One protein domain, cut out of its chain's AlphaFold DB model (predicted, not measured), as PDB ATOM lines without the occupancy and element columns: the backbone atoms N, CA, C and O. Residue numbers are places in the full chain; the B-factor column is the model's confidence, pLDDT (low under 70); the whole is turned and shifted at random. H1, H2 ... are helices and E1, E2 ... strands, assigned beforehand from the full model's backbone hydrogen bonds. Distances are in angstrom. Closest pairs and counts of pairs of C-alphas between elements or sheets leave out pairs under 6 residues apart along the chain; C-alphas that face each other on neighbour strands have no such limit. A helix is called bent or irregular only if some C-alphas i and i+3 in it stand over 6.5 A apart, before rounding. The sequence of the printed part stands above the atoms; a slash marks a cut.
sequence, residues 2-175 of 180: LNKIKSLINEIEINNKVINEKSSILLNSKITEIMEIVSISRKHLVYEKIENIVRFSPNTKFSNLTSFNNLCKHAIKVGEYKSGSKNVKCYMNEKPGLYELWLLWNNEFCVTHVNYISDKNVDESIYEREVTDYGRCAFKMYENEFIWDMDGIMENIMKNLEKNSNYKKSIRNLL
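AT A GLANCE: This is residues 2 to 175 of the 180 residues of an uncharacterized protein of Clostridium taeniosporum (UniProt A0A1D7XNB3). Picture a strongly twisted sheet of five strands with short H2 over one face, long H4 packed on its E2 edge, and the still longer H1 alongside H4 for part of its length. Residues 2 to 18 of H1 and 166 to 175 of H4 stick out at opposite ends. The 174 printed residues hold, in order, H1 E1 H2 E2 E3 E4 E5 H3 H4; the mixed sheet runs E1 E5 E4 E3 E2. The class is mixed, helices and strands; the whole is loose, radius of gyration of the C-alphas 20.1 A, spanning 80 by 43 by 33 A.

HOW THE PARTS SIT: Start with H1, residues 2 to 44: its residues 30 to 44 alone touch H4, residues 150 to 175, the same way at a shallow tilt of 6 degrees, closest at C-alphas His 44 and Leu 161, 6.5 A. Next, E1, residues 53 to 56, is parallel to E5, residues 126 to 134; look for N 54 and O 129, 3.0 A. Then E2, residues 74 to 82, E3, residues 98 to 104, E4, residues 109 to 117, and E5 form a meander, each the antiparallel neighbour of the one before: find N 78 and O 101, 2.9 A, N 102 and O 110, 2.9 A, and N 113 and O 130, 2.8 A. Three layers, helices on both faces of the sheet, are made by H4 and, on the opposite face, H2, residues 65 to 72; the closest C-alphas of H2 and E3 are Cys 72 and Leu 104, 6.1 A. H3, residues 135 to 138, is on the sheet, over none of its strands. H4 lies over E2, at a height over the sheet of 4.8 A, closest at C-alphas Val 78 and Ile 153, 4.9 A. Every O i to N i+4 pair is within hydrogen-bond range in H2 and H4, and 37 of 39 in H1; H3 is too short for one.

IN THESE COORDINATES: Find C-alpha 2 at (199.995, 91.472, 127.957); H1 runs 63.4 A from there, irregular where C-alphas 40 and 43 are 7.8 A apart. E2 spans 22.6 A and bends by 64 degrees at residue 78; E4 spans 24.5 A and E5 23.1 A. H4 runs 38.5 A to C-alpha 175 at (153.389, 122.172, 67.034).

THE WHOLE: The C-alphas of Leu 2 and Leu 175 are the farthest apart, 82.6 A. The printed part has no cut; the links E2 to E3 and H3 to H4 are long. Look for pLDDT under 70 in 31 residues, among them 84 to 94 and 117 to 126.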
ATOM      1  N   LEU A   2     200.709  90.224 127.629       90.62
ATOM      2  CA  LEU A   2     199.995  91.472 127.957       90.62
ATOM      3  C   LEU A   2     200.423  92.696 127.113       90.62
ATOM      4  O   LEU A   2     199.572  93.414 126.603       90.62
ATOM      5  N   ASN A   3     201.728  92.892 126.885       94.31
ATOM      6  CA  ASN A   3     202.227  93.985 126.030       94.31
ATOM      7  C   ASN A   3     201.786  93.843 124.564       94.31
ATOM      8  O   ASN A   3     201.491  94.838 123.913       94.31
ATOM      9  N   LYS A   4     201.682  92.604 124.064       94.75
ATOM     10  CA  LYS A   4     201.187  92.323 122.709       94.75
ATOM     11  C   LYS A   4     199.699  92.663 122.592       94.75
ATOM     12  O   LYS A   4     199.305  93.281 121.615       94.75
ATOM     13  N   ILE A   5     198.899  92.328 123.607       94.75
ATOM     14  CA  ILE A   5     197.476  92.699 123.666       94.75
ATOM     15  C   ILE A   5     197.319  94.227 123.673       94.75
ATOM     16  O   ILE A   5     196.569  94.756 122.863       94.75
ATOM     17  N   LYS A   6     198.070  94.947 124.520       96.00
ATOM     18  CA  LYS A   6     198.034  96.422 124.564       96.00
ATOM     19  C   LYS A   6     198.406  97.063 123.224       96.00
ATOM     20  O   LYS A   6     197.746  98.003 122.801       96.00
ATOM     21  N   SER A   7     199.429  96.533 122.552       96.69
ATOM     22  CA  SER A   7     199.834  97.007 121.224       96.69
ATOM     23  C   SER A   7     198.726  96.824 120.188       96.69
ATOM     24  O   SER A   7     198.441  97.757 119.449       96.69
ATOM     25  N   LEU A   8     198.084  95.650 120.158       96.50
ATOM     26  CA  LEU A   8     196.987  95.365 119.229       96.50
ATOM     27  C   LEU A   8     195.769  96.255 119.490       96.50
ATOM     28  O   LEU A   8     195.157  96.733 118.545       96.50
ATOM     29  N   ILE A   9     195.433  96.515 120.759       96.44
ATOM     30  CA  ILE A   9     194.344  97.438 121.114       96.44
ATOM     31  C   ILE A   9     194.640  98.842 120.575       96.44
ATOM     32  O   ILE A   9     193.798  99.418 119.892       96.44
ATOM     33  N   ASN A  10     195.848  99.360 120.810       96.50
ATOM     34  CA  ASN A  10     196.243 100.680 120.319       96.50
ATOM     35  C   ASN A  10     196.226 100.757 118.781       96.50
ATOM     36  O   ASN A  10     195.798 101.754 118.208       96.50
ATOM     37  N   GLU A  11     196.655  99.696 118.096       97.25
ATOM     38  CA  GLU A  11     196.590  99.608 116.635       97.25
ATOM     39  C   GLU A  11     195.141  99.618 116.120       97.25
ATOM     40  O   GLU A  11     194.821 100.360 115.193       97.25
ATOM     41  N   ILE A  12     194.243  98.859 116.757       95.56
ATOM     42  CA  ILE A  12     192.810  98.848 116.432       95.56
ATOM     43  C   ILE A  12     192.198 100.243 116.618       95.56
ATOM     44  O   ILE A  12     191.452 100.701 115.756       95.56
ATOM     45  N   GLU A  13     192.520 100.942 117.708       95.44
ATOM     46  CA  GLU A  13     192.021 102.297 117.969       95.44
ATOM     47  C   GLU A  13     192.486 103.304 116.907       95.44
ATOM     48  O   GLU A  13     191.675 104.084 116.395       95.44
ATOM     49  N   ILE A  14     193.768 103.261 116.528       96.88
ATOM     50  CA  ILE A  14     194.323 104.105 115.461       96.88
ATOM     51  C   ILE A  14     193.631 103.803 114.129       96.88
ATOM     52  O   ILE A  14     193.174 104.727 113.452       96.88
ATOM     53  N   ASN A  15     193.503 102.524 113.773       94.81
ATOM     54  CA  ASN A  15     192.864 102.108 112.527       94.81
ATOM     55  C   ASN A  15     191.399 102.553 112.476       94.81
ATOM     56  O   ASN A  15     190.975 103.140 111.482       94.81
ATOM     57  N   ASN A  16     190.643 102.376 113.563       90.62
ATOM     58  CA  ASN A  16     189.255 102.834 113.650       90.62
ATOM     59  C   ASN A  16     189.136 104.350 113.465       90.62
ATOM     60  O   ASN A  16     188.228 104.820 112.778       90.62
ATOM     61  N   LYS A  17     190.062 105.131 114.036       92.81
ATOM     62  CA  LYS A  17     190.082 106.586 113.850       92.81
ATOM     63  C   LYS A  17     190.296 106.964 112.383       92.81
ATOM     64  O   LYS A  17     189.543 107.782 111.859       92.81
ATOM     65  N   VAL A  18     191.286 106.355 111.724       94.00
ATOM     66  CA  VAL A  18     191.591 106.613 110.305       94.00
ATOM     67  C   VAL A  18     190.418 106.212 109.411       94.00
ATOM     68  O   VAL A  18     190.025 106.989 108.543       94.00
ATOM     69  N   ILE A  19     189.832 105.036 109.645       88.81
ATOM     70  CA  ILE A  19     188.664 104.544 108.906       88.81
ATOM     71  C   ILE A  19     187.507 105.541 109.020       88.81
ATOM     72  O   ILE A  19     186.987 105.988 108.001       88.81
ATOM     73  N   ASN A  20     187.156 105.966 110.236       86.19
ATOM     74  CA  ASN A  20     186.058 106.909 110.453       86.19
ATOM     75  C   ASN A  20     186.287 108.254 109.744       86.19
ATOM     76  O   ASN A  20     185.367 108.797 109.129       86.19
ATOM     77  N   GLU A  21     187.512 108.783 109.799       91.12
ATOM     78  CA  GLU A  21     187.869 110.034 109.127       91.12
ATOM     79  C   GLU A  21     187.744 109.909 107.602       91.12
ATOM     80  O   GLU A  21     187.087 110.731 106.957       91.12
ATOM     81  N   LYS A  22     188.325 108.856 107.012       92.44
ATOM     82  CA  LYS A  22     188.298 108.644 105.558       92.44
ATOM     83  C   LYS A  22     186.894 108.346 105.037       92.44
ATOM     84  O   LYS A  22     186.521 108.900 104.004       92.44
ATOM     85  N   SER A  23     186.097 107.568 105.766       87.81
ATOM     86  CA  SER A  23     184.696 107.304 105.421       87.81
ATOM     87  C   SER A  23     183.859 108.586 105.449       87.81
ATOM     88  O   SER A  23     183.095 108.838 104.522       87.81
ATOM     89  N   SER A  24     184.055 109.463 106.442       86.50
ATOM     90  CA  SER A  24     183.360 110.759 106.488       86.50
ATOM     91  C   SER A  24     183.727 111.667 105.306       86.50
ATOM     92  O   SER A  24     182.846 112.285 104.703       86.50
ATOM     93  N   ILE A  25     185.010 111.724 104.935       90.94
ATOM     94  CA  ILE A  25     185.473 112.490 103.769       90.94
ATOM     95  C   ILE A  25     184.837 111.951 102.482       90.94
ATOM     96  O   ILE A  25     184.309 112.732 101.688       90.94
ATOM     97  N   LEU A  26     184.836 110.628 102.296       90.31
ATOM     98  CA  LEU A  26     184.246 109.984 101.123       90.31
ATOM     99  C   LEU A  26     182.737 110.251 101.020       90.31
ATOM    100  O   LEU A  26     182.259 110.640  99.952       90.31
ATOM    101  N   LEU A  27     182.001 110.110 102.130       88.00
ATOM    102  CA  LEU A  27     180.573 110.428 102.217       88.00
ATOM    103  C   LEU A  27     180.287 111.855 101.756       88.00
ATOM    104  O   LEU A  27     179.443 112.078 100.890       88.00
ATOM    105  N   ASN A  28     181.021 112.819 102.312       89.62
ATOM    106  CA  ASN A  28     180.845 114.227 101.982       89.62
ATOM    107  C   ASN A  28     181.158 114.512 100.511       89.62
ATOM    108  O   ASN A  28     180.415 115.257  99.872       89.62
ATOM    109  N   SER A  29     182.210 113.901  99.961       92.56
ATOM    110  CA  SER A  29     182.557 114.043  98.545       92.56
ATOM    111  C   SER A  29     181.431 113.543  97.640       92.56
ATOM    112  O   SER A  29     181.023 114.258  96.729       92.56
ATOM    113  N   LYS A  30     180.881 112.351  97.914       91.50
ATOM    114  CA  LYS A  30     179.814 111.755  97.094       91.50
ATOM    115  C   LYS A  30     178.483 112.489  97.200       91.50
ATOM    116  O   LYS A  30     177.826 112.711  96.189       91.50
ATOM    117  N   ILE A  31     178.110 112.938  98.397       89.44
ATOM    118  CA  ILE A  31     176.930 113.800  98.560       89.44
ATOM    119  C   ILE A  31     177.119 115.105  97.780       89.44
ATOM    120  O   ILE A  31     176.182 115.569  97.138       89.44
ATOM    121  N   THR A  32     178.314 115.700  97.823       91.81
ATOM    122  CA  THR A  32     178.593 116.960  97.116       91.81
ATOM    123  C   THR A  32     178.438 116.801  95.606       91.81
ATOM    124  O   THR A  32     177.745 117.608  94.994       91.81
ATOM    125  N   GLU A  33     178.993 115.731  95.034       93.62
ATOM    126  CA  GLU A  33     178.859 115.382  93.613       93.62
ATOM    127  C   GLU A  33     177.382 115.268  93.186       93.62
ATOM    128  O   GLU A  33     176.937 115.943  92.256       93.62
ATOM    129  N   ILE A  34     176.576 114.498  93.927       92.56
ATOM    130  CA  ILE A  34     175.137 114.352  93.649       92.56
ATOM    131  C   ILE A  34     174.412 115.702  93.749       92.56
ATOM    132  O   ILE A  34     173.576 116.032  92.906       92.56
ATOM    133  N   MET A  35     174.722 116.503  94.769       91.12
ATOM    134  CA  MET A  35     174.082 117.803  94.975       91.12
ATOM    135  C   MET A  35     174.419 118.811  93.873       91.12
ATOM    136  O   MET A  35     173.570 119.634  93.527       91.12
ATOM    137  N   GLU A  36     175.621 118.747  93.303       93.69
ATOM    138  CA  GLU A  36     176.010 119.559  92.151       93.69
ATOM    139  C   GLU A  36     175.176 119.199  90.915       93.69
ATOM    140  O   GLU A  36     174.569 120.082  90.299       93.69
ATOM    141  N   ILE A  37     175.035 117.901  90.622       93.12
ATOM    142  CA  ILE A  37     174.177 117.402  89.537       93.12
ATOM    143  C   ILE A  37     172.729 117.864  89.734       93.12
ATOM    144  O   ILE A  37     172.105 118.383  88.802       93.12
ATOM    145  N   VAL A  38     172.190 117.733  90.952       91.94
ATOM    146  CA  VAL A  38     170.840 118.207  91.294       91.94
ATOM    147  C   VAL A  38     170.716 119.715  91.075       91.94
ATOM    148  O   VAL A  38     169.732 120.160  90.486       91.94
ATOM    149  N   SER A  39     171.705 120.505  91.501       92.62
ATOM    150  CA  SER A  39     171.703 121.966  91.353       92.62
ATOM    151  C   SER A  39     171.577 122.395  89.891       92.62
ATOM    152  O   SER A  39     170.722 123.220  89.556       92.62
ATOM    153  N   ILE A  40     172.367 121.778  89.008       94.06
ATOM    154  CA  ILE A  40     172.360 122.065  87.567       94.06
ATOM    155  C   ILE A  40     171.048 121.586  86.923       94.06
ATOM    156  O   ILE A  40     170.485 122.260  86.059       94.06
ATOM    157  N   SER A  41     170.518 120.451  87.377       92.94
ATOM    158  CA  SER A  41     169.366 119.786  86.754       92.94
ATOM    159  C   SER A  41     168.007 120.302  87.225       92.94
ATOM    160  O   SER A  41     167.008 120.126  86.526       92.94
ATOM    161  N   ARG A  42     167.931 120.938  88.402       89.38
ATOM    162  CA  ARG A  42     166.687 121.148  89.168       89.38
ATOM    163  C   ARG A  42     165.515 121.703  88.359       89.38
ATOM    164  O   ARG A  42     164.392 121.237  88.523       89.38
ATOM    165  N   LYS A  43     165.759 122.701  87.503       89.62
ATOM    166  CA  LYS A  43     164.711 123.375  86.706       89.62
ATOM    167  C   LYS A  43     164.088 122.478  85.631       89.62
ATOM    168  O   LYS A  43     163.054 122.832  85.070       89.62
ATOM    169  N   HIS A  44     164.723 121.351  85.335       92.06
ATOM    170  CA  HIS A  44     164.347 120.425  84.272       92.06
ATOM    171  C   HIS A  44     163.859 119.079  84.807       92.06
ATOM    172  O   HIS A  44     163.475 118.220  84.016       92.06
ATOM    173  N   LEU A  45     163.854 118.895  86.126       91.69
ATOM    174  CA  LEU A  45     163.355 117.685  86.756       91.69
ATOM    175  C   LEU A  45     161.825 117.658  86.763       91.69
ATOM    176  O   LEU A  45     161.170 118.657  87.067       91.69
ATOM    177  N   VAL A  46     161.266 116.494  86.441       90.94
ATOM    178  CA  VAL A  46     159.828 116.230  86.528       90.94
ATOM    179  C   VAL A  46     159.561 115.498  87.832       90.94
ATOM    180  O   VAL A  46     159.975 114.351  87.996       90.94
ATOM    181  N   TYR A  47     158.876 116.180  88.746       90.00
ATOM    182  CA  TYR A  47     158.488 115.646  90.046       90.00
ATOM    183  C   TYR A  47     157.121 114.979  89.950       90.00
ATOM    184  O   TYR A  47     156.170 115.566  89.431       90.00
ATOM    185  N   GLU A  48     157.030 113.760  90.468       86.06
ATOM    186  CA  GLU A  48     155.790 112.997  90.527       86.06
ATOM    187  C   GLU A  48     155.171 113.114  91.922       86.06
ATOM    188  O   GLU A  48     155.847 113.434  92.909       86.06
ATOM    189  N   LYS A  49     153.854 112.892  91.993       83.88
ATOM    190  CA  LYS A  49     153.132 112.949  93.259       83.88
ATOM    191  C   LYS A  49     153.345 111.654  94.043       83.88
ATOM    192  O   LYS A  49     152.971 110.595  93.552       83.88
ATOM    193  N   ILE A  50     153.862 111.730  95.270       82.38
ATOM    194  CA  ILE A  50     153.859 110.574  96.183       82.38
ATOM    195  C   ILE A  50     152.510 110.508  96.905       82.38
ATOM    196  O   ILE A  50     152.117 111.444  97.607       82.38
ATOM    197  N   GLU A  51     151.810 109.384  96.764       80.06
ATOM    198  CA  GLU A  51     150.564 109.112  97.486       80.06
ATOM    199  C   GLU A  51     150.810 108.354  98.800       80.06
ATOM    200  O   GLU A  51     151.809 107.641  98.950       80.06
ATOM    201  N   ASN A  52     149.874 108.510  99.748       78.56
ATOM    202  CA  ASN A  52     149.781 107.721 100.984       78.56
ATOM    203  C   ASN A  52     151.007 107.806 101.919       78.56
ATOM    204  O   ASN A  52     151.536 106.798 102.389       78.56
ATOM    205  N   ILE A  53     151.456 109.027 102.218       82.06
ATOM    206  CA  ILE A  53     152.433 109.288 103.287       82.06
ATOM    207  C   ILE A  53     151.670 109.427 104.606       82.06
ATOM    208  O   ILE A  53     150.912 110.385 104.774       82.06
ATOM    209  N   VAL A  54     151.846 108.474 105.527       72.50
ATOM    210  CA  VAL A  54     150.932 108.318 106.680       72.50
ATOM    211  C   VAL A  54     151.639 108.437 108.030       72.50
ATOM    212  O   VAL A  54     151.006 108.808 109.017       72.50
ATOM    213  N   ARG A  55     152.945 108.143 108.113       72.25
ATOM    214  CA  ARG A  55     153.671 108.097 109.398       72.25
ATOM    215  C   ARG A  55     155.062 108.717 109.316       72.25
ATOM    216  O   ARG A  55     155.701 108.682 108.271       72.25
ATOM    217  N   PHE A  56     155.530 109.246 110.445       73.12
ATOM    218  CA  PHE A  56     156.880 109.782 110.618       73.12
ATOM    219  C   PHE A  56     157.568 109.049 111.770       73.12
ATOM    220  O   PHE A  56     156.943 108.793 112.801       73.12
ATOM    221  N   SER A  57     158.847 108.724 111.605       68.44
ATOM    222  CA  SER A  57     159.654 108.121 112.660       68.44
ATOM    223  C   SER A  57     159.825 109.096 113.838       68.44
ATOM    224  O   SER A  57     160.040 110.291 113.615       68.44
ATOM    225  N   PRO A  58     159.796 108.617 115.100       60.03
ATOM    226  CA  PRO A  58     159.979 109.454 116.293       60.03
ATOM    227  C   PRO A  58     161.279 110.268 116.298       60.03
ATOM    228  O   PRO A  58     161.379 111.286 116.978       60.03
ATOM    229  N   ASN A  59     162.285 109.813 115.546       59.59
ATOM    230  CA  ASN A  59     163.598 110.445 115.485       59.59
ATOM    231  C   ASN A  59     163.693 111.550 114.426       59.59
ATOM    232  O   ASN A  59     164.709 112.246 114.367       59.59
ATOM    233  N   THR A  60     162.677 111.725 113.578       64.25
ATOM    234  CA  THR A  60     162.743 112.705 112.497       64.25
ATOM    235  C   THR A  60     162.383 114.094 113.021       64.25
ATOM    236  O   THR A  60     161.255 114.365 113.427       64.25
ATOM    237  N   LYS A  61     163.370 114.995 113.046       62.81
ATOM    238  CA  LYS A  61     163.187 116.380 113.496       62.81
ATOM    239  C   LYS A  61     162.726 117.246 112.328       62.81
ATOM    240  O   LYS A  61     163.484 117.451 111.384       62.81
ATOM    241  N   PHE A  62     161.522 117.804 112.428       68.00
ATOM    242  CA  PHE A  62     160.994 118.767 111.461       68.00
ATOM    243  C   PHE A  62     160.701 120.100 112.139       68.00
ATOM    244  O   PHE A  62     160.138 120.133 113.230       68.00
ATOM    245  N   SER A  63     161.033 121.204 111.474       60.81
ATOM    246  CA  SER A  63     160.617 122.540 111.912       60.81
ATOM    247  C   SER A  63     159.123 122.793 111.659       60.81
ATOM    248  O   SER A  63     158.493 123.522 112.419       60.81
ATOM    249  N   ASN A  64     158.542 122.184 110.614       70.44
ATOM    250  CA  ASN A  64     157.116 122.260 110.285       70.44
ATOM    251  C   ASN A  64     156.654 121.006 109.509       70.44
ATOM    252  O   ASN A  64     157.091 120.763 108.382       70.44
ATOM    253  N   LEU A  65     155.742 120.230 110.104       69.44
ATOM    254  CA  LEU A  65     155.258 118.949 109.570       69.44
ATOM    255  C   LEU A  65     154.415 119.103 108.288       69.44
ATOM    256  O   LEU A  65     154.508 118.286 107.374       69.44
ATOM    257  N   THR A  66     153.605 120.161 108.195       70.69
ATOM    258  CA  THR A  66     152.743 120.423 107.031       70.69
ATOM    259  C   THR A  66     153.574 120.800 105.812       70.69
ATOM    260  O   THR A  66     153.335 120.287 104.718       70.69
ATOM    261  N   SER A  67     154.579 121.659 106.008       71.44
ATOM    262  CA  SER A  67     155.541 121.995 104.960       71.44
ATOM    263  C   SER A  67     156.248 120.737 104.473       71.44
ATOM    264  O   SER A  67     156.260 120.490 103.273       71.44
ATOM    265  N   PHE A  68     156.738 119.900 105.391       75.06
ATOM    266  CA  PHE A  68     157.440 118.669 105.044       75.06
ATOM    267  C   PHE A  68     156.584 117.679 104.244       75.06
ATOM    268  O   PHE A  68     157.021 117.198 103.202       75.06
ATOM    269  N   ASN A  69     155.333 117.443 104.650       73.44
ATOM    270  CA  ASN A  69     154.426 116.579 103.893       73.44
ATOM    271  C   ASN A  69     154.197 117.113 102.466       73.44
ATOM    272  O   ASN A  69     154.217 116.359 101.497       73.44
ATOM    273  N   ASN A  70     154.054 118.430 102.306       75.88
ATOM    274  CA  ASN A  70     153.943 119.037 100.980       75.88
ATOM    275  C   ASN A  70     155.234 118.912 100.155       75.88
ATOM    276  O   ASN A  70     155.137 118.758  98.936       75.88
ATOM    277  N   LEU A  71     156.413 118.937 100.798       78.06
ATOM    278  CA  LEU A  71     157.686 118.675 100.122       78.06
ATOM    279  C   LEU A  71     157.757 117.228  99.621       78.06
ATOM    280  O   LEU A  71     158.069 117.009  98.455       78.06
ATOM    281  N   CYS A  72     157.416 116.256 100.467       78.69
ATOM    282  CA  CYS A  72     157.456 114.839 100.101       78.69
ATOM    283  C   CYS A  72     156.405 114.453  99.065       78.69
ATOM    284  O   CYS A  72     156.631 113.535  98.286       78.69
ATOM    285  N   LYS A  73     155.283 115.174  98.996       74.19
ATOM    286  CA  LYS A  73     154.286 114.956  97.946       74.19
ATOM    287  C   LYS A  73     154.825 115.191  96.543       74.19
ATOM    288  O   LYS A  73     154.196 114.671  95.643       74.19
ATOM    289  N   HIS A  74     155.916 115.930  96.333       85.88
ATOM    290  CA  HIS A  74     156.489 116.160  95.002       85.88
ATOM    291  C   HIS A  74     157.952 115.738  94.981       85.88
ATOM    292  O   HIS A  74     158.835 116.464  95.450       85.88
ATOM    293  N   ALA A  75     158.209 114.560  94.425       91.25
ATOM    294  CA  ALA A  75     159.514 113.933  94.519       91.25
ATOM    295  C   ALA A  75     159.863 113.109  93.275       91.25
ATOM    296  O   ALA A  75     159.028 112.849  92.410       91.25
ATOM    297  N   ILE A  76     161.122 112.691  93.206       92.81
ATOM    298  CA  ILE A  76     161.638 111.743  92.221       92.81
ATOM    299  C   ILE A  76     162.208 110.557  92.985       92.81
ATOM    300  O   ILE A  76     163.028 110.747  93.884       92.81
ATOM    301  N   LYS A  77     161.794 109.335  92.637       92.88
ATOM    302  CA  LYS A  77     162.414 108.131  93.194       92.88
ATOM    303  C   LYS A  77     163.796 107.990  92.580       92.88
ATOM    304  O   LYS A  77     163.920 107.881  91.365       92.88
ATOM    305  N   VAL A  78     164.822 108.011  93.417       93.44
ATOM    306  CA  VAL A  78     166.222 107.957  92.972       93.44
ATOM    307  C   VAL A  78     166.957 106.726  93.483       93.44
ATOM    308  O   VAL A  78     168.044 106.431  93.004       93.44
ATOM    309  N   GLY A  79     166.361 105.972  94.404       90.62
ATOM    310  CA  GLY A  79     166.920 104.710  94.862       90.62
ATOM    311  C   GLY A  79     165.890 103.845  95.567       90.62
ATOM    312  O   GLY A  79     164.858 104.322  96.043       90.62
ATOM    313  N   GLU A  80     166.192 102.556  95.644       90.00
ATOM    314  CA  GLU A  80     165.447 101.598  96.446       90.00
ATOM    315  C   GLU A  80     166.385 100.569  97.071       90.00
ATOM    316  O   GLU A  80     167.442 100.242  96.533       90.00
ATOM    317  N   TYR A  81     166.005 100.103  98.250       85.38
ATOM    318  CA  TYR A  81     166.758  99.143  99.034       85.38
ATOM    319  C   TYR A  81     165.767  98.227  99.742       85.38
ATOM    320  O   TYR A  81     164.827  98.696 100.378       85.38
ATOM    321  N   LYS A  82     165.955  96.913  99.633       84.19
ATOM    322  CA  LYS A  82     165.130  95.937 100.345       84.19
ATOM    323  C   LYS A  82     165.892  95.446 101.570       84.19
ATOM    324  O   LYS A  82     167.039  95.019 101.459       84.19
ATOM    325  N   SER A  83     165.241  95.459 102.727       75.25
ATOM    326  CA  SER A  83     165.840  94.971 103.969       75.25
ATOM    327  C   SER A  83     166.396  93.556 103.781       75.25
ATOM    328  O   SER A  83     165.692  92.680 103.263       75.25
ATOM    329  N   GLY A  84     167.643  93.321 104.189       66.75
ATOM    330  CA  GLY A  84     168.303  92.014 104.076       66.75
ATOM    331  C   GLY A  84     168.718  91.587 102.659       66.75
ATOM    332  O   GLY A  84     169.191  90.467 102.496       66.75
ATOM    333  N   SER A  85     168.567  92.436 101.630       60.75
ATOM    334  CA  SER A  85     168.991  92.109 100.255       60.75
ATOM    335  C   SER A  85     170.476  92.350  99.982       60.75
ATOM    336  O   SER A  85     170.988  91.920  98.952       60.75
ATOM    337  N   LYS A  86     171.172  93.057 100.873       61.00
ATOM    338  CA  LYS A  86     172.632  93.187 100.852       61.00
ATOM    339  C   LYS A  86     173.218  92.242 101.907       61.00
ATOM    340  O   LYS A  86     172.574  92.012 102.929       61.00
ATOM    341  N   ASN A  87     174.451  91.757 101.707       50.84
ATOM    342  CA  ASN A  87     175.252  91.011 102.705       50.84
ATOM    343  C   ASN A  87     175.698  91.901 103.885       50.84
ATOM    344  O   ASN A  87     176.766  91.753 104.464       50.84
ATOM    345  N   VAL A  88     174.846  92.851 104.225       49.69
ATOM    346  CA  VAL A  88     175.018  93.891 105.204       49.69
ATOM    347  C   VAL A  88     173.895  93.626 106.194       49.69
ATOM    348  O   VAL A  88     172.725  93.857 105.884       49.69
ATOM    349  N   LYS A  89     174.218  93.035 107.349       42.94
ATOM    350  CA  LYS A  89     173.246  92.836 108.436       42.94
ATOM    351  C   LYS A  89     172.921  94.206 109.033       42.94
ATOM    352  O   LYS A  89     173.481  94.595 110.051       42.94
ATOM    353  N   CYS A  90     172.069  94.968 108.362       41.75
ATOM    354  CA  CYS A  90     171.666  96.285 108.821       41.75
ATOM    355  C   CYS A  90     170.847  96.187 110.123       41.75
ATOM    356  O   CYS A  90     169.953  95.359 110.265       41.75
ATOM    357  N   TYR A  91     171.230  97.053 111.065       49.19
ATOM    358  CA  TYR A  91     170.539  97.535 112.266       49.19
ATOM    359  C   TYR A  91     169.721  96.551 113.123       49.19
ATOM    360  O   TYR A  91     168.644  96.079 112.762       49.19
ATOM    361  N   MET A  92     170.107  96.475 114.402       39.59
ATOM    362  CA  MET A  92     169.128  96.367 115.485       39.59
ATOM    363  C   MET A  92     168.131  97.538 115.337       39.59
ATOM    364  O   MET A  92     168.496  98.677 115.623       39.59
ATOM    365  N   ASN A  93     166.920  97.246 114.839       55.12
ATOM    366  CA  ASN A  93     165.752  98.117 114.575       55.12
ATOM    367  C   ASN A  93     165.422  98.439 113.101       55.12
ATOM    368  O   ASN A  93     164.506  99.233 112.870       55.12
ATOM    369  N   GLU A  94     166.077  97.838 112.100       67.50
ATOM    370  CA  GLU A  94     165.526  97.895 110.736       67.50
ATOM    371  C   GLU A  94     164.214  97.098 110.669       67.50
ATOM    372  O   GLU A  94     164.147  95.947 111.108       67.50
ATOM    373  N   LYS A  95     163.152  97.710 110.135       76.75
ATOM    374  CA  LYS A  95     161.888  97.011 109.902       76.75
ATOM    375  C   LYS A  95     162.010  96.246 108.579       76.75
ATOM    376  O   LYS A  95     162.407  96.850 107.583       76.75
ATOM    377  N   PRO A  96     161.626  94.961 108.521       78.44
ATOM    378  CA  PRO A  96     161.548  94.247 107.254       78.44
ATOM    379  C   PRO A  96     160.699  95.018 106.234       78.44
ATOM    380  O   PRO A  96     159.626  95.519 106.574       78.44
ATOM    381  N   GLY A  97     161.158  95.127 104.989       81.06
ATOM    382  CA  GLY A  97     160.396  95.750 103.909       81.06
ATOM    383  C   GLY A  97     161.243  96.427 102.836       81.06
ATOM    384  O   GLY A  97     162.437  96.165 102.686       81.06
ATOM    385  N   LEU A  98     160.579  97.275 102.053       87.88
ATOM    386  CA  LEU A  98     161.188  98.087 101.004       87.88
ATOM    387  C   LEU A  98     161.410  99.504 101.532       87.88
ATOM    388  O   LEU A  98     160.498 100.122 102.075       87.88
ATOM    389  N   TYR A  99     162.611 100.020 101.334       88.88
ATOM    390  CA  TYR A  99     162.968 101.406 101.562       88.88
ATOM    391  C   TYR A  99     163.158 102.103 100.220       88.88
ATOM    392  O   TYR A  99     163.768 101.562  99.299       88.88
ATOM    393  N   GLU A 100     162.663 103.325 100.120       91.31
ATOM    394  CA  GLU A 100     162.778 104.162  98.930       91.31
ATOM    395  C   GLU A 100     163.503 105.455  99.296       91.31
ATOM    396  O   GLU A 100     163.205 106.068 100.325       91.31
ATOM    397  N   LEU A 101     164.446 105.863  98.446       91.88
ATOM    398  CA  LEU A 101     165.111 107.155  98.524       91.88
ATOM    399  C   LEU A 101     164.489 108.096  97.497       91.88
ATOM    400  O   LEU A 101     164.481 107.819  96.292       91.88
ATOM    401  N   TRP A 102     164.009 109.230  97.985       92.25
ATOM    402  CA  TRP A 102     163.300 110.228  97.202       92.25
ATOM    403  C   TRP A 102     164.046 111.558  97.215       92.25
ATOM    404  O   TRP A 102     164.392 112.060  98.282       92.25
ATOM    405  N   LEU A 103     164.258 112.146  96.037       92.62
ATOM    406  CA  LEU A 103     164.720 113.523  95.871       92.62
ATOM    407  C   LEU A 103     163.511 114.460  95.859       92.62
ATOM    408  O   LEU A 103     162.634 114.331  95.007       92.62
ATOM    409  N   LEU A 104     163.479 115.415  96.781       89.31
ATOM    410  CA  LEU A 104     162.406 116.395  96.916       89.31
ATOM    411  C   LEU A 104     162.692 117.664  96.101       89.31
ATOM    412  O   LEU A 104     163.841 118.036  95.866       89.31
ATOM    413  N   TRP A 105     161.641 118.402  95.745       87.94
ATOM    414  CA  TRP A 105     161.733 119.675  95.007       87.94
ATOM    415  C   TRP A 105     162.570 120.790  95.673       87.94
ATOM    416  O   TRP A 105     162.976 121.739  94.991       87.94
ATOM    417  N   ASN A 106     162.849 120.707  96.981       84.81
ATOM    418  CA  ASN A 106     163.760 121.601  97.712       84.81
ATOM    419  C   ASN A 106     165.222 121.116  97.732       84.81
ATOM    420  O   ASN A 106     166.025 121.694  98.458       84.81
ATOM    421  N   ASN A 107     165.575 120.115  96.919       84.94
ATOM    422  CA  ASN A 107     166.900 119.487  96.854       84.94
ATOM    423  C   ASN A 107     167.307 118.751  98.139       84.94
ATOM    424  O   ASN A 107     168.493 118.604  98.426       84.94
ATOM    425  N   GLU A 108     166.338 118.298  98.927       86.56
ATOM    426  CA  GLU A 108     166.598 117.423 100.066       86.56
ATOM    427  C   GLU A 108     166.169 115.993  99.753       86.56
ATOM    428  O   GLU A 108     165.393 115.752  98.827       86.56
ATOM    429  N   PHE A 109     166.691 115.042 100.521       87.88
ATOM    430  CA  PHE A 109     166.372 113.630 100.358       87.88
ATOM    431  C   PHE A 109     165.438 113.159 101.465       87.88
ATOM    432  O   PHE A 109     165.539 113.596 102.608       87.88
ATOM    433  N   CYS A 110     164.534 112.250 101.131       87.44
ATOM    434  CA  CYS A 110     163.616 111.621 102.068       87.44
ATOM    435  C   CYS A 110     163.712 110.107 101.915       87.44
ATOM    436  O   CYS A 110     163.643 109.594 100.799       87.44
ATOM    437  N   VAL A 111     163.839 109.397 103.034       88.12
ATOM    438  CA  VAL A 111     163.761 107.935 103.057       88.12
ATOM    439  C   VAL A 111     162.389 107.529 103.561       88.12
ATOM    440  O   VAL A 111     161.966 107.953 104.640       88.12
ATOM    441  N   THR A 112     161.700 106.691 102.793       88.12
ATOM    442  CA  THR A 112     160.423 106.102 103.203       88.12
ATOM    443  C   THR A 112     160.531 104.591 103.294       88.12
ATOM    444  O   THR A 112     161.029 103.955 102.370       88.12
ATOM    445  N   HIS A 113     160.020 104.011 104.373       88.12
ATOM    446  CA  HIS A 113     159.721 102.588 104.477       88.12
ATOM    447  C   HIS A 113     158.311 102.338 103.939       88.12
ATOM    448  O   HIS A 113     157.367 103.039 104.309       88.12
ATOM    449  N   VAL A 114     158.182 101.377 103.030       88.38
ATOM    450  CA  VAL A 114     156.927 101.031 102.363       88.38
ATOM    451  C   VAL A 114     156.313  99.823 103.056       88.38
ATOM    452  O   VAL A 114     156.889  98.733 103.058       88.38
ATOM    453  N   ASN A 115     155.113 100.017 103.590       82.88
ATOM    454  CA  ASN A 115     154.259  98.967 104.115       82.88
ATOM    455  C   ASN A 115     153.126  98.686 103.133       82.88
ATOM    456  O   ASN A 115     152.502  99.592 102.583       82.88
ATOM    457  N   TYR A 116     152.855  97.405 102.920       75.00
ATOM    458  CA  TYR A 116     151.718  96.980 102.122       75.00
ATOM    459  C   TYR A 116     150.464  96.954 102.994       75.00
ATOM    460  O   TYR A 116     150.449  96.271 104.021       75.00
ATOM    461  N   ILE A 117     149.415  97.665 102.578       65.62
ATOM    462  CA  ILE A 117     148.088  97.522 103.171       65.62
ATOM    463  C   ILE A 117     147.288  96.643 102.220       65.62
ATOM    464  O   ILE A 117     146.868  97.079 101.150       65.62
ATOM    465  N   SER A 118     147.082  95.384 102.597       55.66
ATOM    466  CA  SER A 118     146.118  94.548 101.891       55.66
ATOM    467  C   SER A 118     144.716  94.985 102.311       55.66
ATOM    468  O   SER A 118     144.211  94.510 103.332       55.66
ATOM    469  N   ASP A 119     144.084  95.885 101.566       53.78
ATOM    470  CA  ASP A 119     142.649  96.098 101.725       53.78
ATOM    471  C   ASP A 119     141.914  95.160 100.764       53.78
ATOM    472  O   ASP A 119     142.099  95.221  99.552       53.78
ATOM    473  N   LYS A 120     141.114  94.231 101.298       53.12
ATOM    474  CA  LYS A 120     140.489  93.146 100.510       53.12
ATOM    475  C   LYS A 120     139.427  93.638  99.511       53.12
ATOM    476  O   LYS A 120     138.884  92.822  98.776       53.12
ATOM    477  N   ASN A 121     139.125  94.937  99.507       54.81
ATOM    478  CA  ASN A 121     138.008  95.542  98.780       54.81
ATOM    479  C   ASN A 121     138.433  96.516  97.666       54.81
ATOM    480  O   ASN A 121     137.564  97.164  97.083       54.81
ATOM    481  N   VAL A 122     139.730  96.651  97.373       55.25
ATOM    482  CA  VAL A 122     140.242  97.560  96.336       55.25
ATOM    483  C   VAL A 122     141.141  96.764  95.386       55.25
ATOM    484  O   VAL A 122     142.112  96.159  95.829       55.25
ATOM    485  N   ASP A 123     140.825  96.760  94.085       55.28
ATOM    486  CA  ASP A 123     141.642  96.104  93.039       55.28
ATOM    487  C   ASP A 123     143.028  96.762  92.859       55.28
ATOM    488  O   ASP A 123     143.905  96.236  92.172       55.28
ATOM    489  N   GLU A 124     143.255  97.908  93.504       57.53
ATOM    490  CA  GLU A 124     144.525  98.624  93.518       57.53
ATOM    491  C   GLU A 124     145.290  98.399  94.826       57.53
ATOM    492  O   GLU A 124     144.767  98.514  95.935       57.53
ATOM    493  N   SER A 125     146.584  98.115  94.683       60.41
ATOM    494  CA  SER A 125     147.500  97.999  95.816       60.41
ATOM    495  C   SER A 125     147.700  99.356  96.498       60.41
ATOM    496  O   SER A 125     148.320 100.259  95.939       60.41
ATOM    497  N   ILE A 126     147.206  99.489  97.730       69.38
ATOM    498  CA  ILE A 126     147.444 100.673  98.559       69.38
ATOM    499  C   ILE A 126     148.747 100.472  99.337       69.38
ATOM    500  O   ILE A 126     148.900  99.550 100.142       69.38
ATOM    501  N   TYR A 127     149.702 101.364  99.097       78.75
ATOM    502  CA  TYR A 127     150.964 101.411  99.829       78.75
ATOM    503  C   TYR A 127     150.884 102.461 100.924       78.75
ATOM    504  O   TYR A 127     150.522 103.596 100.642       78.75
ATOM    505  N   GLU A 128     151.280 102.114 102.140       85.38
ATOM    506  CA  GLU A 128     151.509 103.059 103.229       85.38
ATOM    507  C   GLU A 128     153.001 103.396 103.291       85.38
ATOM    508  O   GLU A 128     153.841 102.498 103.354       85.38
ATOM    509  N   ARG A 129     153.355 104.684 103.295       87.06
ATOM    510  CA  ARG A 129     154.746 105.128 103.457       87.06
ATOM    511  C   ARG A 129     154.969 105.750 104.830       87.06
ATOM    512  O   ARG A 129     154.286 106.703 105.218       87.06
ATOM    513  N   GLU A 130     155.959 105.225 105.543       86.38
ATOM    514  CA  GLU A 130     156.493 105.785 106.784       86.38
ATOM    515  C   GLU A 130     157.815 106.497 106.484       86.38
ATOM    516  O   GLU A 130     158.758 105.881 105.999       86.38
ATOM    517  N   VAL A 131     157.910 107.791 106.773       85.12
ATOM    518  CA  VAL A 131     159.168 108.538 106.649       85.12
ATOM    519  C   VAL A 131     160.104 108.132 107.782       85.12
ATOM    520  O   VAL A 131     159.774 108.316 108.955       85.12
ATOM    521  N   THR A 132     161.283 107.615 107.440       82.62
ATOM    522  CA  THR A 132     162.258 107.104 108.415       82.62
ATOM    523  C   THR A 132     163.472 108.010 108.586       82.62
ATOM    524  O   THR A 132     163.997 108.100 109.698       82.62
ATOM    525  N   ASP A 133     163.893 108.710 107.531       81.69
ATOM    526  CA  ASP A 133     165.035 109.630 107.551       81.69
ATOM    527  C   ASP A 133     164.858 110.787 106.550       81.69
ATOM    528  O   ASP A 133     164.056 110.697 105.616       81.69
ATOM    529  N   TYR A 134     165.593 111.884 106.753       80.12
ATOM    530  CA  TYR A 134     165.454 113.121 105.981       80.12
ATOM    531  C   TYR A 134     166.758 113.929 105.862       80.12
ATOM    532  O   TYR A 134     167.613 113.928 106.750       80.12
ATOM    533  N   GLY A 135     166.887 114.676 104.766       77.56
ATOM    534  CA  GLY A 135     168.005 115.563 104.484       77.56
ATOM    535  C   GLY A 135     169.298 114.781 104.265       77.56
ATOM    536  O   GLY A 135     169.302 113.676 103.728       77.56
ATOM    537  N   ARG A 136     170.428 115.341 104.714       68.75
ATOM    538  CA  ARG A 136     171.737 114.665 104.622       68.75
ATOM    539  C   ARG A 136     171.796 113.361 105.419       68.75
ATOM    540  O   ARG A 136     172.568 112.477 105.065       68.75
ATOM    541  N   CYS A 137     170.972 113.226 106.459       68.00
ATOM    542  CA  CYS A 137     170.900 112.021 107.280       68.00
ATOM    543  C   CYS A 137     170.360 110.804 106.507       68.00
ATOM    544  O   CYS A 137     170.614 109.675 106.921       68.00
ATOM    545  N   ALA A 138     169.720 111.014 105.347       72.81
ATOM    546  CA  ALA A 138     169.314 109.948 104.431       72.81
ATOM    547  C   ALA A 138     170.499 109.132 103.874       72.81
ATOM    548  O   ALA A 138     170.329 107.970 103.500       72.81
ATOM    549  N   PHE A 139     171.702 109.714 103.843       76.44
ATOM    550  CA  PHE A 139     172.921 109.077 103.354       76.44
ATOM    551  C   PHE A 139     173.777 108.606 104.525       76.44
ATOM    552  O   PHE A 139     174.701 109.286 104.967       76.44
ATOM    553  N   LYS A 140     173.460 107.428 105.059       74.56
ATOM    554  CA  LYS A 140     174.327 106.760 106.035       74.56
ATOM    555  C   LYS A 140     175.275 105.801 105.322       74.56
ATOM    556  O   LYS A 140     174.935 105.222 104.288       74.56
ATOM    557  N   MET A 141     176.456 105.642 105.907       71.25
ATOM    558  CA  MET A 141     177.386 104.567 105.577       71.25
ATOM    559  C   MET A 141     177.320 103.488 106.655       71.25
ATOM    560  O   MET A 141     177.091 103.792 107.828       71.25
ATOM    561  N   TYR A 142     177.544 102.241 106.262       71.06
ATOM    562  CA  TYR A 142     177.662 101.102 107.162       71.06
ATOM    563  C   TYR A 142     178.831 100.231 106.706       71.06
ATOM    564  O   TYR A 142     178.966  99.982 105.514       71.06
ATOM    565  N   GLU A 143     179.698  99.817 107.634       70.19
ATOM    566  CA  GLU A 143     180.915  99.036 107.322       70.19
ATOM    567  C   GLU A 143     181.752  99.628 106.164       70.19
ATOM    568  O   GLU A 143     182.419  98.915 105.427       70.19
ATOM    569  N   ASN A 144     181.766 100.963 106.049       72.25
ATOM    570  CA  ASN A 144     182.449 101.735 104.998       72.25
ATOM    571  C   ASN A 144     181.821 101.665 103.596       72.25
ATOM    572  O   ASN A 144     182.402 102.190 102.649       72.25
ATOM    573  N   GLU A 145     180.612 101.128 103.468       76.00
ATOM    574  CA  GLU A 145     179.831 101.146 102.233       76.00
ATOM    575  C   GLU A 145     178.612 102.066 102.350       76.00
ATOM    576  O   GLU A 145     178.030 102.254 103.424       76.00
ATOM    577  N   PHE A 146     178.205 102.657 101.227       79.25
ATOM    578  CA  PHE A 146     176.965 103.422 101.166       79.25
ATOM    579  C   PHE A 146     175.754 102.487 101.209       79.25
ATOM    580  O   PHE A 146     175.691 101.476 100.505       79.25
ATOM    581  N   ILE A 147     174.740 102.864 101.994       80.69
ATOM    582  CA  ILE A 147     173.456 102.148 101.986       80.69
ATOM    583  C   ILE A 147     172.824 102.225 100.591       80.69
ATOM    584  O   ILE A 147     172.360 101.211 100.063       80.69
ATOM    585  N   TRP A 148     172.869 103.406  99.976       87.25
ATOM    586  CA  TRP A 148     172.335 103.670  98.644       87.25
ATOM    587  C   TRP A 148     173.408 103.552  97.568       87.25
ATOM    588  O   TRP A 148     174.566 103.896  97.794       87.25
ATOM    589  N   ASP A 149     173.003 103.086  96.392       88.69
ATOM    590  CA  ASP A 149     173.841 103.118  95.199       88.69
ATOM    591  C   ASP A 149     173.931 104.558  94.673       88.69
ATOM    592  O   ASP A 149     172.966 105.097  94.130       88.69
ATOM    593  N   MET A 150     175.082 105.195  94.894       89.31
ATOM    594  CA  MET A 150     175.304 106.593  94.523       89.31
ATOM    595  C   MET A 150     175.331 106.800  93.008       89.31
ATOM    596  O   MET A 150     174.834 107.822  92.534       89.31
ATOM    597  N   ASP A 151     175.839 105.829  92.251       90.00
ATOM    598  CA  ASP A 151     175.870 105.908  90.792       90.00
ATOM    599  C   ASP A 151     174.461 105.686  90.226       90.00
ATOM    600  O   ASP A 151     173.990 106.465  89.392       90.00
ATOM    601  N   GLY A 152     173.714 104.734  90.793       91.38
ATOM    602  CA  GLY A 152     172.300 104.523  90.477       91.38
ATOM    603  C   GLY A 152     171.415 105.755  90.728       91.38
ATOM    604  O   GLY A 152     170.489 106.022  89.957       91.38
ATOM    605  N   ILE A 153     171.713 106.561  91.757       92.56
ATOM    606  CA  ILE A 153     171.025 107.846  91.989       92.56
ATOM    607  C   ILE A 153     171.248 108.803  90.816       92.56
ATOM    608  O   ILE A 153     170.285 109.394  90.316       92.56
ATOM    609  N   MET A 154     172.495 108.949  90.362       93.38
ATOM    610  CA  MET A 154     172.834 109.818  89.232       93.38
ATOM    611  C   MET A 154     172.154 109.340  87.946       93.38
ATOM    612  O   MET A 154     171.534 110.142  87.244       93.38
ATOM    613  N   GLU A 155     172.164 108.032  87.681       94.31
ATOM    614  CA  GLU A 155     171.465 107.448  86.535       94.31
ATOM    615  C   GLU A 155     169.957 107.721  86.555       94.31
ATOM    616  O   GLU A 155     169.364 108.025  85.520       94.31
ATOM    617  N   ASN A 156     169.310 107.626  87.717       94.69
ATOM    618  CA  ASN A 156     167.874 107.881  87.832       94.69
ATOM    619  C   ASN A 156     167.526 109.349  87.562       94.69
ATOM    620  O   ASN A 156     166.528 109.638  86.894       94.69
ATOM    621  N   ILE A 157     168.373 110.279  88.012       94.56
ATOM    622  CA  ILE A 157     168.249 111.702  87.672       94.56
ATOM    623  C   ILE A 157     168.395 111.892  86.156       94.56
ATOM    624  O   ILE A 157     167.557 112.553  85.541       94.56
ATOM    625  N   MET A 158     169.397 111.267  85.531       95.31
ATOM    626  CA  MET A 158     169.603 111.333  84.080       95.31
ATOM    627  C   MET A 158     168.405 110.783  83.296       95.31
ATOM    628  O   MET A 158     167.886 111.470  82.417       95.31
ATOM    629  N   LYS A 159     167.889 109.604  83.664       95.50
ATOM    630  CA  LYS A 159     166.698 109.003  83.038       95.50
ATOM    631  C   LYS A 159     165.476 109.923  83.129       95.50
ATOM    632  O   LYS A 159     164.711 110.034  82.168       95.50
ATOM    633  N   ASN A 160     165.286 110.621  84.254       95.38
ATOM    634  CA  ASN A 160     164.209 111.606  84.406       95.38
ATOM    635  C   ASN A 160     164.370 112.779  83.420       95.38
ATOM    636  O   ASN A 160     163.413 113.152  82.735       95.38
ATOM    637  N   LEU A 161     165.588 113.315  83.297       95.56
ATOM    638  CA  LEU A 161     165.904 114.397  82.362       95.56
ATOM    639  C   LEU A 161     165.707 113.974  80.903       95.56
ATOM    640  O   LEU A 161     165.116 114.722  80.122       95.56
ATOM    641  N   GLU A 162     166.140 112.770  80.534       96.44
ATOM    642  CA  GLU A 162     165.946 112.207  79.196       96.44
ATOM    643  C   GLU A 162     164.461 112.041  78.862       96.44
ATOM    644  O   GLU A 162     164.012 112.466  77.793       96.44
ATOM    645  N   LYS A 163     163.670 111.495  79.796       93.81
ATOM    646  CA  LYS A 163     162.209 111.380  79.659       93.81
ATOM    647  C   LYS A 163     161.574 112.750  79.413       93.81
ATOM    648  O   LYS A 163     160.779 112.896  78.482       93.81
ATOM    649  N   ASN A 164     161.946 113.767  80.196       94.00
ATOM    650  CA  ASN A 164     161.428 115.125  80.026       94.00
ATOM    651  C   ASN A 164     161.855 115.747  78.686       94.00
ATOM    652  O   ASN A 164     161.032 116.324  77.975       94.00
ATOM    653  N   SER A 165     163.123 115.590  78.303       96.12
ATOM    654  CA  SER A 165     163.658 116.073  77.025       96.12
ATOM    655  C   SER A 165     162.893 115.481  75.836       96.12
ATOM    656  O   SER A 165     162.405 116.214  74.971       96.12
ATOM    657  N   ASN A 166     162.688 114.161  75.841       95.94
ATOM    658  CA  ASN A 166     161.929 113.459  74.809       95.94
ATOM    659  C   ASN A 166     160.473 113.936  74.746       95.94
ATOM    660  O   ASN A 166     159.960 114.201  73.660       95.94
ATOM    661  N   TYR A 167     159.822 114.126  75.896       94.75
ATOM    662  CA  TYR A 167     158.466 114.672  75.959       94.75
ATOM    663  C   TYR A 167     158.373 116.076  75.336       94.75
ATOM    664  O   TYR A 167     157.514 116.331  74.487       94.75
ATOM    665  N   LYS A 168     159.297 116.981  75.686       94.81
ATOM    666  CA  LYS A 168     159.353 118.335  75.111       94.81
ATOM    667  C   LYS A 168     159.623 118.313  73.606       94.81
ATOM    668  O   LYS A 168     159.003 119.080  72.868       94.81
ATOM    669  N   LYS A 169     160.493 117.414  73.137       96.56
ATOM    670  CA  LYS A 169     160.768 117.213  71.708       96.56
ATOM    671  C   LYS A 169     159.513 116.777  70.949       96.56
ATOM    672  O   LYS A 169     159.241 117.330  69.886       96.56
ATOM    673  N   SER A 170     158.734 115.851  71.503       96.31
ATOM    674  CA  SER A 170     157.472 115.401  70.906       96.31
ATOM    675  C   SER A 170     156.450 116.532  70.788       96.31
ATOM    676  O   SER A 170     155.863 116.701  69.721       96.31
ATOM    677  N   ILE A 171     156.288 117.360  71.831       96.12
ATOM    678  CA  ILE A 171     155.406 118.541  71.780       96.12
ATOM    679  C   ILE A 171     155.856 119.511  70.686       96.12
ATOM    680  O   ILE A 171     155.039 119.957  69.886       96.12
ATOM    681  N   ARG A 172     157.156 119.830  70.632       96.69
ATOM    682  CA  ARG A 172     157.705 120.740  69.618       96.69
ATOM    683  C   ARG A 172     157.407 120.238  68.206       96.69
ATOM    684  O   ARG A 172     156.896 121.000  67.395       96.69
ATOM    685  N   ASN A 173     157.675 118.961  67.934       97.06
ATOM    686  CA  ASN A 173     157.430 118.365  66.621       97.06
ATOM    687  C   ASN A 173     155.938 118.422  66.233       97.06
ATOM    688  O   ASN A 173     155.622 118.688  65.076       97.06
ATOM    689  N   LEU A 174     155.024 118.205  67.189       97.19
ATOM    690  CA  LEU A 174     153.581 118.326  66.963       97.19
ATOM    691  C   LEU A 174     153.194 119.761  66.575       97.19
ATOM    692  O   LEU A 174     152.510 119.956  65.573       97.19
ATOM    693  N   LEU A 175     153.669 120.760  67.321       96.19
ATOM    694  CA  LEU A 175     153.389 122.172  67.034       96.19
ATOM    695  C   LEU A 175     153.959 122.605  65.676       96.19
ATOM    696  O   LEU A 175     153.264 123.243  64.892       96.19
TER     697      LEU A 175